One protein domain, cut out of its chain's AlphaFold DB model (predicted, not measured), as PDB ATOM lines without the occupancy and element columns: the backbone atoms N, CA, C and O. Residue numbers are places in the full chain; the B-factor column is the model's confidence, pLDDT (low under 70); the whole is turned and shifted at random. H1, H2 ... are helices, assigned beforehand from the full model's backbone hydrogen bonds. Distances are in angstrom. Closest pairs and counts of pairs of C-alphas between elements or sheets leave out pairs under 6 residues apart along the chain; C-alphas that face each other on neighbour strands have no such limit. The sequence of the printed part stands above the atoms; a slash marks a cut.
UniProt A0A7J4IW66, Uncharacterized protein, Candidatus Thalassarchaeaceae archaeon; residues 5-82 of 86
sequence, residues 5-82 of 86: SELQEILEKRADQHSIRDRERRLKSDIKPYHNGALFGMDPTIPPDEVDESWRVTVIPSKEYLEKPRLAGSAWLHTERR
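What this domain is: This is residues 5 to 82 of the 86 residues of an uncharacterized protein of Candidatus Thalassarchaeaceae archaeon (UniProt A0A7J4IW66). Look first for one long helix, H1, with the short helices H2 and H3 in turn on one side of it; a long link leads away to a small second lobe of H4 and H5, well separated from H1. The two lobes make a loose, open model with no named strand. The printed part has 78 residues with five named helices, H1 to H5 in chain order; the class is all helix. The radius of gyration of the C-alphas is 16.4 A, and the spans are 37 by 35 by 27 A.

Where its parts are: Find C-alpha 6 at (24.039, 36.563, -45.079); from there H1, residues 6 to 27, runs 33.1 A to C-alpha 27 at (43.430, 63.203, -42.054). H2 is residues 36 to 40, 7.8 A, and H3 residues 48 to 51, 5.0 A. H4 is residues 63 to 67, 6.5 A. H5, residues 71 to 77, runs 10.8 A to C-alpha 77 at (60.814, 36.427, -53.151).

How they stand to each other: Look at residues 14 to 18 of H1, which alone touch H2, and only just, with 3 pairs of C-alphas within 8 A; the closest C-alphas, of Arg 14 and Leu 39, are 6.6 A apart. H2 and H3 are close but not clearly touching, the closest C-alphas being Gly 37 and Pro 48 at 5.3 A. H4 and H5 touch, closest at the C-alphas of Leu 66 and Gly 73, 7.2 A. H1 is apart from H3, H4 and H5. In H4 every O i to N i+4 pair is within hydrogen-bond range; in H1 17 of 18 are, in H2 0 of 1 but 2 of 2 O i to N i+3, in H5 0 of 3 but 3 of 4; H3 is too short for an i+4 pair.

The domain as a whole: The farthest C-alphas, Glu 6 and Arg 82, are 46.8 A apart. The printed part has no cut, and H3 to H4 is the long link. Residues 5 to 10, of which 6 to 10 belong to H1, and residues 26 to 31 stand free. Residues 57 to 59 and 81 have pLDDT under 70.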
ATOM      1  N   SER A   5      24.517  35.617 -49.896       85.44
ATOM      2  CA  SER A   5      24.504  35.009 -48.563       85.44
ATOM      3  C   SER A   5      24.472  36.075 -47.467       85.44
ATOM      4  O   SER A   5      24.971  37.181 -47.663       85.44
ATOM      5  N   GLU A   6      23.982  35.716 -46.282       88.06
ATOM      6  CA  GLU A   6      24.039  36.563 -45.079       88.06
ATOM      7  C   GLU A   6      25.470  37.050 -44.774       88.06
ATOM      8  O   GLU A   6      25.694  38.203 -44.411       88.06
ATOM      9  N   LEU A   7      26.474  36.198 -45.015       85.06
ATOM     10  CA  LEU A   7      27.881  36.560 -44.849       85.06
ATOM     11  C   LEU A   7      28.302  37.707 -45.777       85.06
ATOM     12  O   LEU A   7      29.129  38.528 -45.389       85.06
ATOM     13  N   GLN A   8      27.755  37.781 -46.991       88.19
ATOM     14  CA  GLN A   8      28.117  38.831 -47.940       88.19
ATOM     15  C   GLN A   8      27.720  40.212 -47.413       88.19
ATOM     16  O   GLN A   8      28.553  41.114 -47.423       88.19
ATOM     17  N   GLU A   9      26.498  40.363 -46.904       88.56
ATOM     18  CA  GLU A   9      26.014  41.628 -46.337       88.56
ATOM     19  C   GLU A   9      26.860  42.055 -45.124       88.56
ATOM     20  O   GLU A   9      27.247  43.219 -44.985       88.56
ATOM     21  N   ILE A  10      27.242  41.088 -44.280       86.75
ATOM     22  CA  ILE A  10      28.151  41.324 -43.150       86.75
ATOM     23  C   ILE A  10      29.512  41.839 -43.639       86.75
ATOM     24  O   ILE A  10      30.059  42.783 -43.063       86.75
ATOM     25  N   LEU A  11      30.078  41.225 -44.681       84.00
ATOM     26  CA  LEU A  11      31.378  41.613 -45.231       84.00
ATOM     27  C   LEU A  11      31.333  42.984 -45.914       84.00
ATOM     28  O   LEU A  11      32.257  43.773 -45.724       84.00
ATOM     29  N   GLU A  12      30.264  43.289 -46.647       88.38
ATOM     30  CA  GLU A  12      30.055  44.583 -47.303       88.38
ATOM     31  C   GLU A  12      30.016  45.716 -46.269       88.38
ATOM     32  O   GLU A  12      30.812  46.655 -46.332       88.38
ATOM     33  N   LYS A  13      29.221  45.550 -45.206       89.31
ATOM     34  CA  LYS A  13      29.167  46.513 -44.099       89.31
ATOM     35  C   LYS A  13      30.528  46.719 -43.424       89.31
ATOM     36  O   LYS A  13      30.884  47.843 -43.062       89.31
ATOM     37  N   ARG A  14      31.304  45.646 -43.236       86.06
ATOM     38  CA  ARG A  14      32.659  45.728 -42.655       86.06
ATOM     39  C   ARG A  14      33.631  46.461 -43.578       86.06
ATOM     40  O   ARG A  14      34.464  47.225 -43.083       86.06
ATOM     41  N   ALA A  15      33.524  46.258 -44.889       86.19
ATOM     42  CA  ALA A  15      34.342  46.950 -45.880       86.19
ATOM     43  C   ALA A  15      34.071  48.465 -45.873       86.19
ATOM     44  O   ALA A  15      35.019  49.254 -45.833       86.19
ATOM     45  N   ASP A  16      32.806  48.879 -45.792       89.94
ATOM     46  CA  ASP A  16      32.434  50.298 -45.710       89.94
ATOM     47  C   ASP A  16      32.987  50.968 -44.447       89.94
ATOM     48  O   ASP A  16      33.634  52.020 -44.503       89.94
ATOM     49  N   GLN A  17      32.816  50.320 -43.290       86.88
ATOM     50  CA  GLN A  17      33.368  50.791 -42.015       86.88
ATOM     51  C   GLN A  17      34.901  50.873 -42.033       86.88
ATOM     52  O   GLN A  17      35.502  51.736 -41.385       86.88
ATOM     53  N   HIS A  18      35.563  49.959 -42.745       84.69
ATOM     54  CA  HIS A  18      37.004  50.013 -42.961       84.69
ATOM     55  C   HIS A  18      37.399  51.235 -43.802       84.69
ATOM     56  O   HIS A  18      38.264  51.998 -43.377       84.69
ATOM     57  N   SER A  19      36.723  51.468 -44.930       86.19
ATOM     58  CA  SER A  19      37.004  52.584 -45.845       86.19
ATOM     59  C   SER A  19      36.883  53.958 -45.171       86.19
ATOM     60  O   SER A  19      37.790  54.792 -45.276       86.19
ATOM     61  N   ILE A  20      35.807  54.183 -44.406       87.69
ATOM     62  CA  ILE A  20      35.575  55.439 -43.667       87.69
ATOM     63  C   ILE A  20      36.724  55.711 -42.692       87.69
ATOM     64  O   ILE A  20      37.339  56.777 -42.710       87.69
ATOM     65  N   ARG A  21      37.059  54.717 -41.872       82.50
ATOM     66  CA  ARG A  21      38.120  54.816 -40.867       82.50
ATOM     67  C   ARG A  21      39.498  55.026 -41.487       82.50
ATOM     68  O   ARG A  21      40.276  55.815 -40.960       82.50
ATOM     69  N   ASP A  22      39.807  54.348 -42.591       84.31
ATOM     70  CA  ASP A  22      41.076  54.527 -43.301       84.31
ATOM     71  C   ASP A  22      41.208  55.957 -43.854       84.31
ATOM     72  O   ASP A  22      42.245  56.610 -43.717       84.31
ATOM     73  N   ARG A  23      40.113  56.507 -44.400       85.19
ATOM     74  CA  ARG A  23      40.045  57.918 -44.798       85.19
ATOM     75  C   ARG A  23      40.253  58.865 -43.613       85.19
ATOM     76  O   ARG A  23      41.039  59.797 -43.740       85.19
ATOM     77  N   GLU A  24      39.586  58.641 -42.485       85.81
ATOM     78  CA  GLU A  24      39.742  59.488 -41.296       85.81
ATOM     79  C   GLU A  24      41.164  59.463 -40.733       85.81
ATOM     80  O   GLU A  24      41.687  60.508 -40.349       85.81
ATOM     81  N   ARG A  25      41.809  58.289 -40.699       81.81
ATOM     82  CA  ARG A  25      43.191  58.146 -40.215       81.81
ATOM     83  C   ARG A  25      44.174  58.962 -41.043       81.81
ATOM     84  O   ARG A  25      45.042  59.601 -40.463       81.81
ATOM     85  N   ARG A  26      44.010  59.003 -42.370       81.00
ATOM     86  CA  ARG A  26      44.850  59.832 -43.257       81.00
ATOM     87  C   ARG A  26      44.776  61.331 -42.952       81.00
ATOM     88  O   ARG A  26      45.693  62.058 -43.311       81.00
ATOM     89  N   LEU A  27      43.688  61.788 -42.332       81.38
ATOM     90  CA  LEU A  27      43.430  63.203 -42.054       81.38
ATOM     91  C   LEU A  27      43.755  63.606 -40.605       81.38
ATOM     92  O   LEU A  27      43.665  64.787 -40.278       81.38
ATOM     93  N   LYS A  28      44.117  62.654 -39.731       82.75
ATOM     94  CA  LYS A  28      44.436  62.898 -38.314       82.75
ATOM     95  C   LYS A  28      45.949  62.922 -38.088       82.75
ATOM     96  O   LYS A  28      46.681  62.123 -38.659       82.75
ATOM     97  N   SER A  29      46.404  63.825 -37.220       76.81
ATOM     98  CA  SER A  29      47.811  63.931 -36.803       76.81
ATOM     99  C   SER A  29      48.223  62.842 -35.807       76.81
ATOM    100  O   SER A  29      49.376  62.427 -35.805       76.81
ATOM    101  N   ASP A  30      47.283  62.364 -34.989       80.06
ATOM    102  CA  ASP A  30      47.488  61.270 -34.039       80.06
ATOM    103  C   ASP A  30      46.912  59.962 -34.605       80.06
ATOM    104  O   ASP A  30      45.719  59.655 -34.488       80.06
ATOM    105  N   ILE A  31      47.762  59.224 -35.320       80.06
ATOM    106  CA  ILE A  31      47.393  57.973 -35.982       80.06
ATOM    107  C   ILE A  31      47.614  56.822 -35.003       80.06
ATOM    108  O   ILE A  31      48.732  56.334 -34.838       80.06
ATOM    109  N   LYS A  32      46.528  56.325 -34.408       78.00
ATOM    110  CA  LYS A  32      46.581  55.093 -33.614       78.00
ATOM    111  C   LYS A  32      47.037  53.891 -34.467       78.00
ATOM    112  O   LYS A  32      46.733  53.857 -35.677       78.00
ATOM    113  N   PRO A  33      47.725  52.903 -33.854       78.69
ATOM    114  CA  PRO A  33      48.033  51.627 -34.490       78.69
ATOM    115  C   PRO A  33      46.787  51.002 -35.118       78.69
ATOM    116  O   PRO A  33      45.669  51.183 -34.633       78.69
ATOM    117  N   TYR A  34      46.988  50.320 -36.243       74.62
ATOM    118  CA  TYR A  34      45.916  49.649 -36.959       74.62
ATOM    119  C   TYR A  34      46.326  48.238 -37.327       74.62
ATOM    120  O   TYR A  34      47.322  48.034 -38.024       74.62
ATOM    121  N   HIS A  35      45.505  47.290 -36.897       81.94
ATOM    122  CA  HIS A  35      45.715  45.874 -37.098       81.94
ATOM    123  C   HIS A  35      44.584  45.257 -37.927       81.94
ATOM    124  O   HIS A  35      43.413  45.638 -37.838       81.94
ATOM    125  N   ASN A  36      44.943  44.250 -38.728       75.06
ATOM    126  CA  ASN A  36      44.022  43.577 -39.651       75.06
ATOM    127  C   ASN A  36      42.915  42.775 -38.941       75.06
ATOM    128  O   ASN A  36      41.942  42.396 -39.594       75.06
ATOM    129  N   GLY A  37      43.016  42.557 -37.623       74.25
ATOM    130  CA  GLY A  37      41.980  41.901 -36.814       74.25
ATOM    131  C   GLY A  37      40.599  42.552 -36.961       74.25
ATOM    132  O   GLY A  37      39.571  41.877 -36.912       74.25
ATOM    133  N   ALA A  38      40.550  43.849 -37.275       77.69
ATOM    134  CA  ALA A  38      39.291  44.551 -37.487       77.69
ATOM    135  C   ALA A  38      38.467  44.069 -38.689       77.69
ATOM    136  O   ALA A  38      37.251  44.251 -38.689       77.69
ATOM    137  N   LEU A  39      39.082  43.442 -39.698       72.38
ATOM    138  CA  LEU A  39      38.337  42.816 -40.802       72.38
ATOM    139  C   LEU A  39      37.478  41.640 -40.304       72.38
ATOM    140  O   LEU A  39      36.438  41.312 -40.881       72.38
ATOM    141  N   PHE A  40      37.881  41.044 -39.185       75.88
ATOM    142  CA  PHE A  40      37.230  39.898 -38.567       75.88
ATOM    143  C   PHE A  40      36.313  40.290 -37.400       75.88
ATOM    144  O   PHE A  40      35.664  39.421 -36.827       75.88
ATOM    145  N   GLY A  41      36.175  41.590 -37.116       76.00
ATOM    146  CA  GLY A  41      35.327  42.116 -36.041       76.00
ATOM    147  C   GLY A  41      36.043  42.345 -34.706       76.00
ATOM    148  O   GLY A  41      35.368  42.576 -33.710       76.00
ATOM    149  N   MET A  42      37.379  42.292 -34.674       80.75
ATOM    150  CA  MET A  42      38.183  42.580 -33.477       80.75
ATOM    151  C   MET A  42      38.495  44.082 -33.338       80.75
ATOM    152  O   MET A  42      38.302  44.858 -34.283       80.75
ATOM    153  N   ASP A  43      39.005  44.497 -32.174       84.00
ATOM    154  CA  ASP A  43      39.483  45.868 -31.961       84.00
ATOM    155  C   ASP A  43      40.647  46.189 -32.930       84.00
ATOM    156  O   ASP A  43      41.638  45.461 -32.963       84.00
ATOM    157  N   PRO A  44      40.565  47.262 -33.743       82.12
ATOM    158  CA  PRO A  44      41.635  47.634 -34.669       82.12
ATOM    159  C   PRO A  44      42.926  48.119 -34.014       82.12
ATOM    160  O   PRO A  44      43.931  48.223 -34.712       82.12
ATOM    161  N   THR A  45      42.887  48.500 -32.743       85.75
ATOM    162  CA  THR A  45      44.019  49.079 -32.012       85.75
ATOM    163  C   THR A  45      44.815  48.044 -31.229       85.75
ATOM    164  O   THR A  45      45.868  48.384 -30.700       85.75
ATOM    165  N   ILE A  46      44.346  46.793 -31.213       86.19
ATOM    166  CA  ILE A  46      44.984  45.674 -30.528       86.19
ATOM    167  C   ILE A  46      45.546  44.709 -31.587       86.19
ATOM    168  O   ILE A  46      44.833  44.352 -32.536       86.19
ATOM    169  N   PRO A  47      46.820  44.301 -31.483       83.94
ATOM    170  CA  PRO A  47      47.385  43.245 -32.311       83.94
ATOM    171  C   PRO A  47      46.563  41.946 -32.222       83.94
ATOM    172  O   PRO A  47      46.096  41.595 -31.142       83.94
ATOM    173  N   PRO A  48      46.352  41.202 -33.325       79.25
ATOM    174  CA  PRO A  48      45.492  40.018 -33.294       79.25
ATOM    175  C   PRO A  48      46.002  38.910 -32.361       79.25
ATOM    176  O   PRO A  48      45.200  38.192 -31.779       79.25
ATOM    177  N   ASP A  49      47.319  38.807 -32.199       82.12
ATOM    178  CA  ASP A  49      48.005  37.911 -31.263       82.12
ATOM    179  C   ASP A  49      47.807  38.290 -29.790       82.12
ATOM    180  O   ASP A  49      47.876  37.419 -28.929       82.12
ATOM    181  N   GLU A  50      47.514  39.560 -29.492       85.12
ATOM    182  CA  GLU A  50      47.114  40.004 -28.148       85.12
ATOM    183  C   GLU A  50      45.616  39.775 -27.881       85.12
ATOM    184  O   GLU A  50      45.204  39.656 -26.728       85.12
ATOM    185  N   VAL A  51      44.788  39.710 -28.932       82.06
ATOM    186  CA  VAL A  51      43.352  39.395 -28.820       82.06
ATOM    187  C   VAL A  51      43.130  37.895 -28.613       82.06
ATOM    188  O   VAL A  51      42.248  37.504 -27.850       82.06
ATOM    189  N   ASP A  52      43.902  37.059 -29.307       79.44
ATOM    190  CA  ASP A  52      43.795  35.605 -29.258       79.44
ATOM    191  C   ASP A  52      45.172  34.967 -29.489       79.44
ATOM    192  O   ASP A  52      45.730  35.033 -30.584       79.44
ATOM    193  N   GLU A  53      45.701  34.286 -28.471       78.00
ATOM    194  CA  GLU A  53      47.022  33.640 -28.511       78.00
ATOM    195  C   GLU A  53      47.144  32.552 -29.598       78.00
ATOM    196  O   GLU A  53      48.252  32.171 -29.989       78.00
ATOM    197  N   SER A  54      46.022  32.037 -30.120       80.62
ATOM    198  CA  SER A  54      46.030  31.101 -31.250       80.62
ATOM    199  C   SER A  54      46.460  31.762 -32.567       80.62
ATOM    200  O   SER A  54      46.888  31.074 -33.503       80.62
ATOM    201  N   TRP A  55      46.414  33.096 -32.645       72.56
ATOM    202  CA  TRP A  55      46.908  33.857 -33.783       72.56
ATOM    203  C   TRP A  55      48.428  33.972 -33.724       72.56
ATOM    204  O   TRP A  55      48.998  34.870 -33.114       72.56
ATOM    205  N   ARG A  56      49.127  33.087 -34.442       70.19
ATOM    206  CA  ARG A  56      50.576  33.231 -34.628       70.19
ATOM    207  C   ARG A  56      50.913  34.303 -35.659       70.19
ATOM    208  O   ARG A  56      50.825  34.070 -36.866       70.19
ATOM    209  N   VAL A  57      51.420  35.439 -35.187       68.94
ATOM    210  CA  VAL A  57      52.094  36.423 -36.040       68.94
ATOM    211  C   VAL A  57      53.469  35.883 -36.431       68.94
ATOM    212  O   VAL A  57      54.341  35.660 -35.597       68.94
ATOM    213  N   THR A  58      53.676  35.653 -37.728       65.31
ATOM    214  CA  THR A  58      54.990  35.296 -38.281       65.31
ATOM    215  C   THR A  58      55.505  36.470 -39.101       65.31
ATOM    216  O   THR A  58      55.044  36.701 -40.216       65.31
ATOM    217  N   VAL A  59      56.449  37.226 -38.539       67.06
ATOM    218  CA  VAL A  59      57.036  38.407 -39.200       67.06
ATOM    219  C   VAL A  59      58.062  38.004 -40.262       67.06
ATOM    220  O   VAL A  59      58.226  38.699 -41.259       67.06
ATOM    221  N   ILE A  60      58.731  36.863 -40.076       76.75
ATOM    222  CA  ILE A  60      59.750  36.341 -40.990       76.75
ATOM    223  C   ILE A  60      59.320  34.945 -41.441       76.75
ATOM    224  O   ILE A  60      59.223  34.048 -40.599       76.75
ATOM    225  N   PRO A  61      59.055  34.727 -42.741       76.88
ATOM    226  CA  PRO A  61      58.688  33.409 -43.230       76.88
ATOM    227  C   PRO A  61      59.841  32.413 -43.048       76.88
ATOM    228  O   PRO A  61      61.012  32.768 -43.186       76.88
ATOM    229  N   SER A  62      59.521  31.152 -42.754       83.38
ATOM    230  CA  SER A  62      60.541  30.104 -42.652       83.38
ATOM    231  C   SER A  62      61.206  29.840 -44.009       83.38
ATOM    232  O   SER A  62      60.619  30.091 -45.063       83.38
ATOM    233  N   LYS A  63      62.424  29.280 -43.994       83.81
ATOM    234  CA  LYS A  63      63.119  28.866 -45.228       83.81
ATOM    235  C   LYS A  63      62.269  27.898 -46.056       83.81
ATOM    236  O   LYS A  63      62.088  28.121 -47.244       83.81
ATOM    237  N   GLU A  64      61.670  26.908 -45.402       87.06
ATOM    238  CA  GLU A  64      60.769  25.933 -46.030       87.06
ATOM    239  C   GLU A  64      59.549  26.602 -46.689       87.06
ATOM    240  O   GLU A  64      59.161  26.253 -47.801       87.06
ATOM    241  N   TYR A  65      58.970  27.625 -46.052       82.69
ATOM    242  CA  TYR A  65      57.869  28.386 -46.645       82.69
ATOM    243  C   TYR A  65      58.315  29.191 -47.875       82.69
ATOM    244  O   TYR A  65      57.561  29.300 -48.840       82.69
ATOM    245  N   LEU A  66      59.531  29.745 -47.864       85.44
ATOM    246  CA  LEU A  66      60.087  30.504 -48.992       85.44
ATOM    247  C   LEU A  66      60.471  29.624 -50.189       85.44
ATOM    248  O   LEU A  66      60.539  30.138 -51.302       85.44
ATOM    249  N   GLU A  67      60.679  28.320 -50.003       88.06
ATOM    250  CA  GLU A  67      60.909  27.385 -51.114       88.06
ATOM    251  C   GLU A  67      59.645  27.168 -51.957       88.06
ATOM    252  O   GLU A  67      59.728  26.971 -53.171       88.06
ATOM    253  N   LYS A  68      58.462  27.217 -51.327       87.50
ATOM    254  CA  LYS A  68      57.155  27.066 -51.989       87.50
ATOM    255  C   LYS A  68      56.123  28.038 -51.406       87.50
ATOM    256  O   LYS A  68      55.154  27.608 -50.769       87.50
ATOM    257  N   PRO A  69      56.300  29.353 -51.611       84.75
ATOM    258  CA  PRO A  69      55.425  30.327 -50.995       84.75
ATOM    259  C   PRO A  69      54.048  30.297 -51.648       84.75
ATOM    260  O   PRO A  69      53.894  30.126 -52.859       84.75
ATOM    261  N   ARG A  70      53.022  30.537 -50.834       82.81
ATOM    262  CA  ARG A  70      51.671  30.818 -51.335       82.81
ATOM    263  C   ARG A  70      51.646  32.183 -52.031       82.81
ATOM    264  O   ARG A  70      52.603  32.947 -51.934       82.81
ATOM    265  N   LEU A  71      50.528  32.532 -52.669       79.00
ATOM    266  CA  LEU A  71      50.392  33.781 -53.432       79.00
ATOM    267  C   LEU A  71      50.867  35.021 -52.646       79.00
ATOM    268  O   LEU A  71      51.700  35.770 -53.143       79.00
ATOM    269  N   ALA A  72      50.432  35.185 -51.394       74.31
ATOM    270  CA  ALA A  72      50.883  36.284 -50.531       74.31
ATOM    271  C   ALA A  72      52.374  36.186 -50.141       74.31
ATOM    272  O   ALA A  72      53.046  37.197 -49.966       74.31
ATOM    273  N   GLY A  73      52.911  34.967 -50.036       76.12
ATOM    274  CA  GLY A  73      54.322  34.712 -49.753       76.12
ATOM    275  C   GLY A  73      55.258  35.053 -50.915       76.12
ATOM    276  O   GLY A  73      56.428  35.331 -50.680       76.12
ATOM    277  N   SER A  74      54.757  35.067 -52.155       80.06
ATOM    278  CA  SER A  74      55.570  35.359 -53.346       80.06
ATOM    279  C   SER A  74      56.185  36.764 -53.326       80.06
ATOM    280  O   SER A  74      57.260  36.972 -53.883       80.06
ATOM    281  N   ALA A  75      55.562  37.704 -52.607       81.75
ATOM    282  CA  ALA A  75      56.096  39.044 -52.390       81.75
ATOM    283  C   ALA A  75      57.454  39.031 -51.663       81.75
ATOM    284  O   ALA A  75      58.292  39.884 -51.933       81.75
ATOM    285  N   TRP A  76      57.711  38.037 -50.804       76.62
ATOM    286  CA  TRP A  76      58.990  37.892 -50.097       76.62
ATOM    287  C   TRP A  76      60.136  37.429 -50.998       76.62
ATOM    288  O   TRP A  76      61.296  37.665 -50.676       76.62
ATOM    289  N   LEU A  77      59.825  36.794 -52.132       79.38
ATOM    290  CA  LEU A  77      60.814  36.427 -53.151       79.38
ATOM    291  C   LEU A  77      61.115  37.580 -54.117       79.38
ATOM    292  O   LEU A  77      61.977  37.454 -54.991       79.38
ATOM    293  N   HIS A  78      60.391  38.696 -54.010       79.00
ATOM    294  CA  HIS A  78      60.553  39.800 -54.935       79.00
ATOM    295  C   HIS A  78      61.928  40.455 -54.765       79.00
ATOM    296  O   HIS A  78      62.245  41.026 -53.725       79.00
ATOM    297  N   THR A  79      62.726  40.422 -55.829       75.50
ATOM    298  CA  THR A  79      63.952  41.217 -55.935       75.50
ATOM    299  C   THR A  79      63.646  42.472 -56.747       75.50
ATOM    300  O   THR A  79      63.192  42.378 -57.890       75.50
ATOM    301  N   GLU A  80      63.880  43.651 -56.164       74.50
ATOM    302  CA  GLU A  80      63.616  44.935 -56.820       74.50
ATOM    303  C   GLU A  80      64.415  45.053 -58.130       74.50
ATOM    304  O   GLU A  80      65.630  44.837 -58.166       74.50
ATOM    305  N   ARG A  81      63.740  45.438 -59.222       69.00
ATOM    306  CA  ARG A  81      64.334  45.487 -60.572       69.00
ATOM    307  C   ARG A  81      65.592  46.359 -60.669       69.00
ATOM    308  O   ARG A  81      66.455  46.053 -61.473       69.00
ATOM    309  N   ARG A  82      65.742  47.393 -59.834       71.88
ATOM    310  CA  ARG A  82      66.918  48.291 -59.826       71.88
ATOM    311  C   ARG A  82      68.212  47.638 -59.323       71.88
ATOM    312  O   ARG A  82      69.287  48.176 -59.549       71.88
TER     313      ARG A  82